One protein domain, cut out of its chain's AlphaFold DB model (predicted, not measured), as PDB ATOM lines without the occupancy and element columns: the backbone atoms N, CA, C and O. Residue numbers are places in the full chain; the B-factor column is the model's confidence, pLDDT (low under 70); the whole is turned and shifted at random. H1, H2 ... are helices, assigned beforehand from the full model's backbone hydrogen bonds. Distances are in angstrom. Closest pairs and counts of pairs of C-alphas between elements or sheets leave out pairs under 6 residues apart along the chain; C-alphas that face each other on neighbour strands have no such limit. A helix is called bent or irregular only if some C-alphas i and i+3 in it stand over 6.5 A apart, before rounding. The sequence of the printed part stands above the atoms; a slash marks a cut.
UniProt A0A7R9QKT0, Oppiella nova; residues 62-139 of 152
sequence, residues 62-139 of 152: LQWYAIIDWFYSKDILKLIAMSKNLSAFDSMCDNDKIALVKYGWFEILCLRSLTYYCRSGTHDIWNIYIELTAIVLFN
ATOM      1  N   LEU A  62      95.023 171.546 133.406       67.94
ATOM      2  CA  LEU A  62      94.429 170.242 133.706       67.94
ATOM      3  C   LEU A  62      94.605 169.259 132.536       67.94
ATOM      4  O   LEU A  62      94.918 168.087 132.742       67.94
ATOM      5  N   GLN A  63      94.464 169.751 131.302       63.28
ATOM      6  CA  GLN A  63      94.689 168.963 130.086       63.28
ATOM      7  C   GLN A  63      96.165 168.581 129.941       63.28
ATOM      8  O   GLN A  63      96.469 167.458 129.542       63.28
ATOM      9  N   TRP A  64      97.071 169.475 130.348       64.94
ATOM     10  CA  TRP A  64      98.501 169.183 130.436       64.94
ATOM     11  C   TRP A  64      98.793 168.024 131.392       64.94
ATOM     12  O   TRP A  64      99.430 167.058 130.979       64.94
ATOM     13  N   TYR A  65      98.295 168.073 132.633       66.50
ATOM     14  CA  TYR A  65      98.501 166.990 133.605       66.50
ATOM     15  C   TYR A  65      97.963 165.649 133.105       66.50
ATOM     16  O   TYR A  65      98.656 164.642 133.214       66.50
ATOM     17  N   ALA A  66      96.766 165.633 132.516       65.56
ATOM     18  CA  ALA A  66      96.158 164.408 132.003       65.56
ATOM     19  C   ALA A  66      96.970 163.778 130.858       65.56
ATOM     20  O   ALA A  66      97.113 162.559 130.784       65.56
ATOM     21  N   ILE A  67      97.524 164.600 129.966       64.56
ATOM     22  CA  ILE A  67      98.327 164.114 128.841       64.56
ATOM     23  C   ILE A  67      99.691 163.621 129.325       64.56
ATOM     24  O   ILE A  67     100.131 162.545 128.923       64.56
ATOM     25  N   ILE A  68     100.330 164.370 130.222       69.62
ATOM     26  CA  ILE A  68     101.589 163.983 130.860       69.62
ATOM     27  C   ILE A  68     101.430 162.638 131.585       69.62
ATOM     28  O   ILE A  68     102.225 161.726 131.364       69.62
ATOM     29  N   ASP A  69     100.374 162.482 132.385       71.38
ATOM     30  CA  ASP A  69     100.065 161.236 133.092       71.38
ATOM     31  C   ASP A  69      99.825 160.065 132.126       71.38
ATOM     32  O   ASP A  69     100.357 158.968 132.313       71.38
ATOM     33  N   TRP A  70      99.100 160.302 131.031       67.38
ATOM     34  CA  TRP A  70      98.856 159.289 130.004       67.38
ATOM     35  C   TRP A  70     100.142 158.822 129.315       67.38
ATOM     36  O   TRP A  70     100.339 157.621 129.100       67.38
ATOM     37  N   PHE A  71     101.033 159.754 128.976       67.56
ATOM     38  CA  PHE A  71     102.317 159.422 128.373       67.56
ATOM     39  C   PHE A  71     103.235 158.691 129.354       67.56
ATOM     40  O   PHE A  71     103.770 157.637 128.997       67.56
ATOM     41  N   TYR A  72     103.358 159.177 130.593       74.38
ATOM     42  CA  TYR A  72     104.163 158.518 131.622       74.38
ATOM     43  C   TYR A  72     103.654 157.116 131.927       74.38
ATOM     44  O   TYR A  72     104.443 156.175 131.943       74.38
ATOM     45  N   SER A  73     102.341 156.941 132.069       76.31
ATOM     46  CA  SER A  73     101.733 155.631 132.295       76.31
ATOM     47  C   SER A  73     102.087 154.645 131.182       76.31
ATOM     48  O   SER A  73     102.494 153.514 131.452       76.31
ATOM     49  N   LYS A  74     102.011 155.065 129.912       78.50
ATOM     50  CA  LYS A  74     102.384 154.207 128.778       78.50
ATOM     51  C   LYS A  74     103.866 153.859 128.758       78.50
ATOM     52  O   LYS A  74     104.222 152.717 128.469       78.50
ATOM     53  N   ASP A  75     104.728 154.824 129.037       77.00
ATOM     54  CA  ASP A  75     106.173 154.628 128.986       77.00
ATOM     55  C   ASP A  75     106.705 153.799 130.160       77.00
ATOM     56  O   ASP A  75     107.585 152.959 129.957       77.00
ATOM     57  N   ILE A  76     106.116 153.948 131.348       83.31
ATOM     58  CA  ILE A  76     106.393 153.104 132.516       83.31
ATOM     59  C   ILE A  76     105.956 151.661 132.244       83.31
ATOM     60  O   ILE A  76     106.704 150.733 132.538       83.31
ATOM     61  N   LEU A  77     104.792 151.435 131.626       83.75
ATOM     62  CA  LEU A  77     104.362 150.079 131.257       83.75
ATOM     63  C   LEU A  77     105.313 149.426 130.247       83.75
ATOM     64  O   LEU A  77     105.651 148.249 130.392       83.75
ATOM     65  N   LYS A  78     105.794 150.187 129.255       82.06
ATOM     66  CA  LYS A  78     106.831 149.714 128.326       82.06
ATOM     67  C   LYS A  78     108.141 149.408 129.048       82.06
ATOM     68  O   LYS A  78     108.782 148.415 128.718       82.06
ATOM     69  N   LEU A  79     108.505 150.211 130.048       85.12
ATOM     70  CA  LEU A  79     109.705 149.985 130.850       85.12
ATOM     71  C   LEU A  79     109.597 148.694 131.643       85.12
ATOM     72  O   LEU A  79     110.498 147.873 131.589       85.12
ATOM     73  N   ILE A  80     108.469 148.473 132.312       86.75
ATOM     74  CA  ILE A  80     108.214 147.235 133.048       86.75
ATOM     75  C   ILE A  80     108.292 146.029 132.103       86.75
ATOM     76  O   ILE A  80     108.896 145.016 132.454       86.75
ATOM     77  N   ALA A  81     107.719 146.128 130.901       86.50
ATOM     78  CA  ALA A  81     107.790 145.064 129.902       86.50
ATOM     79  C   ALA A  81     109.227 144.812 129.410       86.50
ATOM     80  O   ALA A  81     109.630 143.659 129.298       86.50
ATOM     81  N   MET A  82     110.013 145.867 129.164       86.31
ATOM     82  CA  MET A  82     111.437 145.746 128.838       86.31
ATOM     83  C   MET A  82     112.208 145.084 129.982       86.31
ATOM     84  O   MET A  82     112.952 144.141 129.735       86.31
ATOM     85  N   SER A  83     112.034 145.555 131.217       86.06
ATOM     86  CA  SER A  83     112.772 145.060 132.379       86.06
ATOM     87  C   SER A  83     112.497 143.583 132.635       86.06
ATOM     88  O   SER A  83     113.418 142.847 132.955       86.06
ATOM     89  N   LYS A  84     111.266 143.106 132.415       86.50
ATOM     90  CA  LYS A  84     110.929 141.674 132.517       86.50
ATOM     91  C   LYS A  84     111.645 140.789 131.496       86.50
ATOM     92  O   LYS A  84     111.792 139.600 131.743       86.50
ATOM     93  N   ASN A  85     112.105 141.348 130.376       83.62
ATOM     94  CA  ASN A  85     112.921 140.613 129.411       83.62
ATOM     95  C   ASN A  85     114.390 140.503 129.840       83.62
ATOM     96  O   ASN A  85     115.156 139.871 129.127       83.62
ATOM     97  N   LEU A  86     114.791 141.127 130.954       85.62
ATOM     98  CA  LEU A  86     116.126 141.006 131.524       85.62
ATOM     99  C   LEU A  86     116.092 139.953 132.635       85.62
ATOM    100  O   LEU A  86     115.536 140.183 133.704       85.62
ATOM    101  N   SER A  87     116.741 138.821 132.416       85.00
ATOM    102  CA  SER A  87     116.909 137.695 133.335       85.00
ATOM    103  C   SER A  87     117.411 138.138 134.706       85.00
ATOM    104  O   SER A  87     116.886 137.712 135.734       85.00
ATOM    105  N   ALA A  88     118.366 139.072 134.738       86.06
ATOM    106  CA  ALA A  88     118.851 139.661 135.980       86.06
ATOM    107  C   ALA A  88     117.737 140.386 136.748       86.06
ATOM    108  O   ALA A  88     117.645 140.227 137.960       86.06
ATOM    109  N   PHE A  89     116.873 141.136 136.063       88.38
ATOM    110  CA  PHE A  89     115.741 141.821 136.684       88.38
ATOM    111  C   PHE A  89     114.636 140.839 137.081       88.38
ATOM    112  O   PHE A  89     114.083 140.953 138.169       88.38
ATOM    113  N   ASP A  90     114.329 139.848 136.242       87.25
ATOM    114  CA  ASP A  90     113.292 138.855 136.529       87.25
ATOM    115  C   ASP A  90     113.655 137.965 137.728       87.25
ATOM    116  O   ASP A  90     112.786 137.598 138.518       87.25
ATOM    117  N   SER A  91     114.949 137.717 137.945       89.38
ATOM    118  CA  SER A  91     115.450 136.961 139.099       89.38
ATOM    119  C   SER A  91     115.420 137.722 140.438       89.38
ATOM    120  O   SER A  91     115.626 137.111 141.487       89.38
ATOM    121  N   MET A  92     115.168 139.038 140.439       90.25
ATOM    122  CA  MET A  92     115.118 139.855 141.663       90.25
ATOM    123  C   MET A  92     113.841 139.624 142.481       90.25
ATOM    124  O   MET A  92     112.811 139.191 141.960       90.25
ATOM    125  N   CYS A  93     113.884 139.980 143.769       92.19
ATOM    126  CA  CYS A  93     112.685 139.990 144.600       92.19
ATOM    127  C   CYS A  93     111.724 141.118 144.178       92.19
ATOM    128  O   CYS A  93     112.146 142.141 143.631       92.19
ATOM    129  N   ASP A  94     110.428 140.958 144.449       90.44
ATOM    130  CA  ASP A  94     109.410 141.923 144.007       90.44
ATOM    131  C   ASP A  94     109.632 143.328 144.580       90.44
ATOM    132  O   ASP A  94     109.428 144.321 143.882       90.44
ATOM    133  N   ASN A  95     110.129 143.426 145.816       87.38
ATOM    134  CA  ASN A  95     110.446 144.710 146.441       87.38
ATOM    135  C   ASN A  95     111.575 145.444 145.701       87.38
ATOM    136  O   ASN A  95     111.461 146.645 145.455       87.38
ATOM    137  N   ASP A  96     112.619 144.724 145.284       90.06
ATOM    138  CA  ASP A  96     113.738 145.296 144.528       90.06
ATOM    139  C   ASP A  96     113.312 145.673 143.104       90.06
ATOM    140  O   ASP A  96     113.669 146.749 142.617       90.06
ATOM    141  N   LYS A  97     112.480 144.844 142.455       89.19
ATOM    142  CA  LYS A  97     111.878 145.154 141.146       89.19
ATOM    143  C   LYS A  97     111.084 146.459 141.204       89.19
ATOM    144  O   LYS A  97     111.252 147.327 140.345       89.19
ATOM    145  N   ILE A  98     110.237 146.611 142.224       88.38
ATOM    146  CA  ILE A  98     109.435 147.821 142.437       88.38
ATOM    147  C   ILE A  98     110.340 149.021 142.715       88.38
ATOM    148  O   ILE A  98     110.124 150.079 142.128       88.38
ATOM    149  N   ALA A  99     111.355 148.875 143.570       85.06
ATOM    150  CA  ALA A  99     112.280 149.958 143.889       85.06
ATOM    151  C   ALA A  99     113.039 150.437 142.642       85.06
ATOM    152  O   ALA A  99     113.041 151.632 142.347       85.06
ATOM    153  N   LEU A 100     113.609 149.518 141.859       87.38
ATOM    154  CA  LEU A 100     114.340 149.854 140.636       87.38
ATOM    155  C   LEU A 100     113.463 150.573 139.616       87.38
ATOM    156  O   LEU A 100     113.886 151.581 139.055       87.38
ATOM    157  N   VAL A 101     112.230 150.108 139.404       87.06
ATOM    158  CA  VAL A 101     111.303 150.803 138.504       87.06
ATOM    159  C   VAL A 101     110.936 152.167 139.081       87.06
ATOM    160  O   VAL A 101     111.047 153.154 138.371       87.06
ATOM    161  N   LYS A 102     110.559 152.263 140.359       83.50
ATOM    162  CA  LYS A 102     110.091 153.509 140.988       83.50
ATOM    163  C   LYS A 102     111.148 154.614 141.022       83.50
ATOM    164  O   LYS A 102     110.790 155.779 140.869       83.50
ATOM    165  N   TYR A 103     112.414 154.265 141.229       82.00
ATOM    166  CA  TYR A 103     113.495 155.245 141.350       82.00
ATOM    167  C   TYR A 103     114.302 155.417 140.054       82.00
ATOM    168  O   TYR A 103     114.797 156.511 139.809       82.00
ATOM    169  N   GLY A 104     114.388 154.393 139.198       81.44
ATOM    170  CA  GLY A 104     115.199 154.419 137.974       81.44
ATOM    171  C   GLY A 104     114.442 154.745 136.682       81.44
ATOM    172  O   GLY A 104     115.075 155.015 135.662       81.44
ATOM    173  N   TRP A 105     113.100 154.737 136.677       82.62
ATOM    174  CA  TRP A 105     112.333 154.930 135.437       82.62
ATOM    175  C   TRP A 105     112.626 156.262 134.744       82.62
ATOM    176  O   TRP A 105     112.753 156.296 133.522       82.62
ATOM    177  N   PHE A 106     112.761 157.343 135.513       78.50
ATOM    178  CA  PHE A 106     112.978 158.677 134.964       78.50
ATOM    179  C   PHE A 106     114.321 158.775 134.231       78.50
ATOM    180  O   PHE A 106     114.379 159.279 133.111       78.50
ATOM    181  N   GLU A 107     115.389 158.230 134.816       77.94
ATOM    182  CA  GLU A 107     116.723 158.217 134.207       77.94
ATOM    183  C   GLU A 107     116.728 157.440 132.888       77.94
ATOM    184  O   GLU A 107     117.274 157.909 131.887       77.94
ATOM    185  N   ILE A 108     116.050 156.290 132.851       80.31
ATOM    186  CA  ILE A 108     115.934 155.472 131.638       80.31
ATOM    187  C   ILE A 108     115.145 156.214 130.552       80.31
ATOM    188  O   ILE A 108     115.542 156.196 129.384       80.31
ATOM    189  N   LEU A 109     114.062 156.910 130.911       74.56
ATOM    190  CA  LEU A 109     113.320 157.733 129.953       74.56
ATOM    191  C   LEU A 109     114.156 158.902 129.426       74.56
ATOM    192  O   LEU A 109     114.117 159.161 128.225       74.56
ATOM    193  N   CYS A 110     114.944 159.563 130.274       71.25
ATOM    194  CA  CYS A 110     115.862 160.625 129.859       71.25
ATOM    195  C   CYS A 110     116.942 160.110 128.898       71.25
ATOM    196  O   CYS A 110     117.154 160.701 127.840       71.25
ATOM    197  N   LEU A 111     117.580 158.978 129.212       73.12
ATOM    198  CA  LEU A 111     118.569 158.335 128.338       73.12
ATOM    199  C   LEU A 111     117.964 157.941 126.987       73.12
ATOM    200  O   LEU A 111     118.564 158.168 125.932       73.12
ATOM    201  N   ARG A 112     116.742 157.399 126.994       71.88
ATOM    202  CA  ARG A 112     115.989 157.121 125.768       71.88
ATOM    203  C   ARG A 112     115.783 158.412 124.971       71.88
ATOM    204  O   ARG A 112     116.139 158.469 123.803       71.88
ATOM    205  N   SER A 113     115.281 159.473 125.591       65.94
ATOM    206  CA  SER A 113     115.059 160.754 124.909       65.94
ATOM    207  C   SER A 113     116.340 161.310 124.274       65.94
ATOM    208  O   SER A 113     116.322 161.683 123.105       65.94
ATOM    209  N   LEU A 114     117.468 161.278 124.990       62.81
ATOM    210  CA  LEU A 114     118.768 161.729 124.478       62.81
ATOM    211  C   LEU A 114     119.249 160.909 123.271       62.81
ATOM    212  O   LEU A 114     119.730 161.468 122.287       62.81
ATOM    213  N   THR A 115     119.093 159.584 123.314       64.00
ATOM    214  CA  THR A 115     119.537 158.697 122.223       64.00
ATOM    215  C   THR A 115     118.703 158.853 120.950       64.00
ATOM    216  O   THR A 115     119.249 158.776 119.847       64.00
ATOM    217  N   TYR A 116     117.401 159.128 121.074       59.12
ATOM    218  CA  TYR A 116     116.534 159.402 119.925       59.12
ATOM    219  C   TYR A 116     116.669 160.840 119.398       59.12
ATOM    220  O   TYR A 116     116.574 161.038 118.183       59.12
ATOM    221  N   TYR A 117     116.958 161.821 120.263       53.84
ATOM    222  CA  TYR A 117     117.200 163.220 119.876       53.84
ATOM    223  C   TYR A 117     118.330 163.338 118.845       53.84
ATOM    224  O   TYR A 117     118.169 163.971 117.805       53.84
ATOM    225  N   CYS A 118     119.439 162.627 119.065       49.47
ATOM    226  CA  CYS A 118     120.583 162.632 118.153       49.47
ATOM    227  C   CYS A 118     120.309 161.983 116.783       49.47
ATOM    228  O   CYS A 118     121.105 162.159 115.863       49.47
ATOM    229  N   ARG A 119     119.226 161.207 116.631       47.94
ATOM    230  CA  ARG A 119     118.997 160.367 115.445       47.94
ATOM    231  C   ARG A 119     117.998 160.946 114.445       47.94
ATOM    232  O   ARG A 119     118.141 160.684 113.256       47.94
ATOM    233  N   SER A 120     116.979 161.671 114.903       48.00
ATOM    234  CA  SER A 120     115.838 162.032 114.047       48.00
ATOM    235  C   SER A 120     115.926 163.436 113.443       48.00
ATOM    236  O   SER A 120     115.269 163.695 112.437       48.00
ATOM    237  N   GLY A 121     116.696 164.369 114.026       46.25
ATOM    238  CA  GLY A 121     116.796 165.775 113.569       46.25
ATOM    239  C   GLY A 121     115.482 166.576 113.618       46.25
ATOM    240  O   GLY A 121     115.482 167.800 113.563       46.25
ATOM    241  N   THR A 122     114.360 165.886 113.769       52.16
ATOM    242  CA  THR A 122     113.033 166.378 114.087       52.16
ATOM    243  C   THR A 122     112.749 165.929 115.513       52.16
ATOM    244  O   THR A 122     113.085 164.796 115.840       52.16
ATOM    245  N   HIS A 123     112.221 166.809 116.368       52.06
ATOM    246  CA  HIS A 123     111.199 166.524 117.392       52.06
ATOM    247  C   HIS A 123     111.174 167.612 118.481       52.06
ATOM    248  O   HIS A 123     111.893 167.532 119.474       52.06
ATOM    249  N   ASP A 124     110.221 168.540 118.361       49.91
ATOM    250  CA  ASP A 124     109.820 169.465 119.432       49.91
ATOM    251  C   ASP A 124     109.206 168.763 120.657       49.91
ATOM    252  O   ASP A 124     109.207 169.301 121.759       49.91
ATOM    253  N   ILE A 125     108.704 167.531 120.508       50.25
ATOM    254  CA  ILE A 125     107.967 166.832 121.577       50.25
ATOM    255  C   ILE A 125     108.848 166.425 122.765       50.25
ATOM    256  O   ILE A 125     108.342 166.333 123.879       50.25
ATOM    257  N   TRP A 126     110.151 166.200 122.577       49.31
ATOM    258  CA  TRP A 126     111.038 165.756 123.665       49.31
ATOM    259  C   TRP A 126     111.730 166.909 124.396       49.31
ATOM    260  O   TRP A 126     111.974 166.785 125.598       49.31
ATOM    261  N   ASN A 127     111.935 168.050 123.720       46.62
ATOM    262  CA  ASN A 127     112.248 169.316 124.390       46.62
ATOM    263  C   ASN A 127     111.152 169.663 125.399       46.62
ATOM    264  O   ASN A 127     111.466 170.013 126.529       46.62
ATOM    265  N   ILE A 128     109.884 169.416 125.050       51.72
ATOM    266  CA  ILE A 128     108.754 169.583 125.970       51.72
ATOM    267  C   ILE A 128     108.923 168.719 127.236       51.72
ATOM    268  O   ILE A 128     108.709 169.232 128.322       51.72
ATOM    269  N   TYR A 129     109.369 167.457 127.170       53.03
ATOM    270  CA  TYR A 129     109.553 166.642 128.389       53.03
ATOM    271  C   TYR A 129     110.680 167.143 129.293       53.03
ATOM    272  O   TYR A 129     110.503 167.203 130.510       53.03
ATOM    273  N   ILE A 130     111.837 167.493 128.729       51.91
ATOM    274  CA  ILE A 130     112.997 167.935 129.517       51.91
ATOM    275  C   ILE A 130     112.753 169.339 130.076       51.91
ATOM    276  O   ILE A 130     112.963 169.557 131.271       51.91
ATOM    277  N   GLU A 131     112.232 170.261 129.263       46.66
ATOM    278  CA  GLU A 131     111.856 171.599 129.716       46.66
ATOM    279  C   GLU A 131     110.723 171.541 130.744       46.66
ATOM    280  O   GLU A 131     110.833 172.187 131.776       46.66
ATOM    281  N   LEU A 132     109.678 170.725 130.560       50.22
ATOM    282  CA  LEU A 132     108.583 170.621 131.536       50.22
ATOM    283  C   LEU A 132     109.006 169.958 132.841       50.22
ATOM    284  O   LEU A 132     108.573 170.400 133.902       50.22
ATOM    285  N   THR A 133     109.842 168.918 132.798       52.75
ATOM    286  CA  THR A 133     110.320 168.293 134.041       52.75
ATOM    287  C   THR A 133     111.228 169.260 134.793       52.75
ATOM    288  O   THR A 133     111.113 169.383 136.010       52.75
ATOM    289  N   ALA A 134     112.055 170.029 134.077       48.81
ATOM    290  CA  ALA A 134     112.833 171.101 134.676       48.81
ATOM    291  C   ALA A 134     111.934 172.227 135.235       48.81
ATOM    292  O   ALA A 134     112.127 172.684 136.355       48.81
ATOM    293  N   ILE A 135     110.898 172.646 134.514       49.25
ATOM    294  CA  ILE A 135     109.992 173.719 134.946       49.25
ATOM    295  C   ILE A 135     109.162 173.300 136.171       49.25
ATOM    296  O   ILE A 135     109.056 174.067 137.126       49.25
ATOM    297  N   VAL A 136     108.613 172.081 136.189       50.44
ATOM    298  CA  VAL A 136     107.791 171.568 137.300       50.44
ATOM    299  C   VAL A 136     108.634 171.281 138.544       50.44
ATOM    300  O   VAL A 136     108.196 171.584 139.652       50.44
ATOM    301  N   LEU A 137     109.845 170.734 138.386       50.12
ATOM    302  CA  LEU A 137     110.719 170.418 139.522       50.12
ATOM    303  C   LEU A 137     111.443 171.648 140.080       50.12
ATOM    304  O   LEU A 137     111.662 171.712 141.288       50.12
ATOM    305  N   PHE A 138     111.808 172.618 139.235       46.12
ATOM    306  CA  PHE A 138     112.626 173.763 139.652       46.12
ATOM    307  C   PHE A 138     111.854 175.082 139.779       46.12
ATOM    308  O   PHE A 138     112.414 176.035 140.319       46.12
ATOM    309  N   ASN A 139     110.593 175.183 139.331       42.75
ATOM    310  CA  ASN A 139     109.822 176.426 139.472       42.75
ATOM    311  C   ASN A 139     108.281 176.238 139.456       42.75
ATOM    312  O   ASN A 139     107.601 176.664 138.518       42.75
TER     313      ASN A 139
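AT A GLANCE: This is residues 62 to 139 of the 152 residues of a protein of Oppiella nova (UniProt A0A7R9QKT0). A long bent helix, H3, crosses H1 with few contacts; H4 folds back beside its second arm, H3b, and short H2 sits at the turn from H1 to H3. The 78 printed residues include four named helices, H1 to H4 in chain order: all helix, loose, radius of gyration of the C-alphas 14.3 A, spans 38 by 31 by 21 A.

HOW THE PARTS SIT: H3, residues 94 to 120, one helix by its hydrogen bonds, is bent: C-alphas 103 and 106 are 7.3 A apart. Arms H3a, 94 to 103, and H3b, 106 to 120, stand at 55 degrees, a steep tilt. H1, residues 62 to 84, is close to but not clearly touching H3b, about perpendicular at 86 degrees; the closest C-alphas, of Asp 75 and Leu 109, are 7.9 A apart. H4, residues 124 to 138, forms a hairpin with H3b; they only just touch, with 3 pairs of C-alphas within 8 A, the closest those of Ser 113 and Trp 126, 6.5 A, and H4 uses residues 126 to 130 alone. H2, residues 87 to 90, only just touches H1, only at the corner, with 3 such pairs, the closest Lys 84 and Asp 90, 5.4 A. Every O i to N i+4 pair is within hydrogen-bond range in H1 and H3a, and 10 of 11 are in H3b and in H4; H2 is too short for one.

IN THESE COORDINATES: H1 begins at C-alpha 62 (94.429, 170.242, 133.706) and is 33.0 A long; H3b is 21.4 A. H4, 20.9 A, ends at C-alpha 138 (112.626, 173.763, 139.652).

THE WHOLE: The C-alphas farthest apart, of Cys 93 and Gly 121, are 40.6 A apart. The printed part has no cut, and its three links are tight. The model's pLDDT is under 70 at residues 62 to 68, 70 to 71 and 113 to 139.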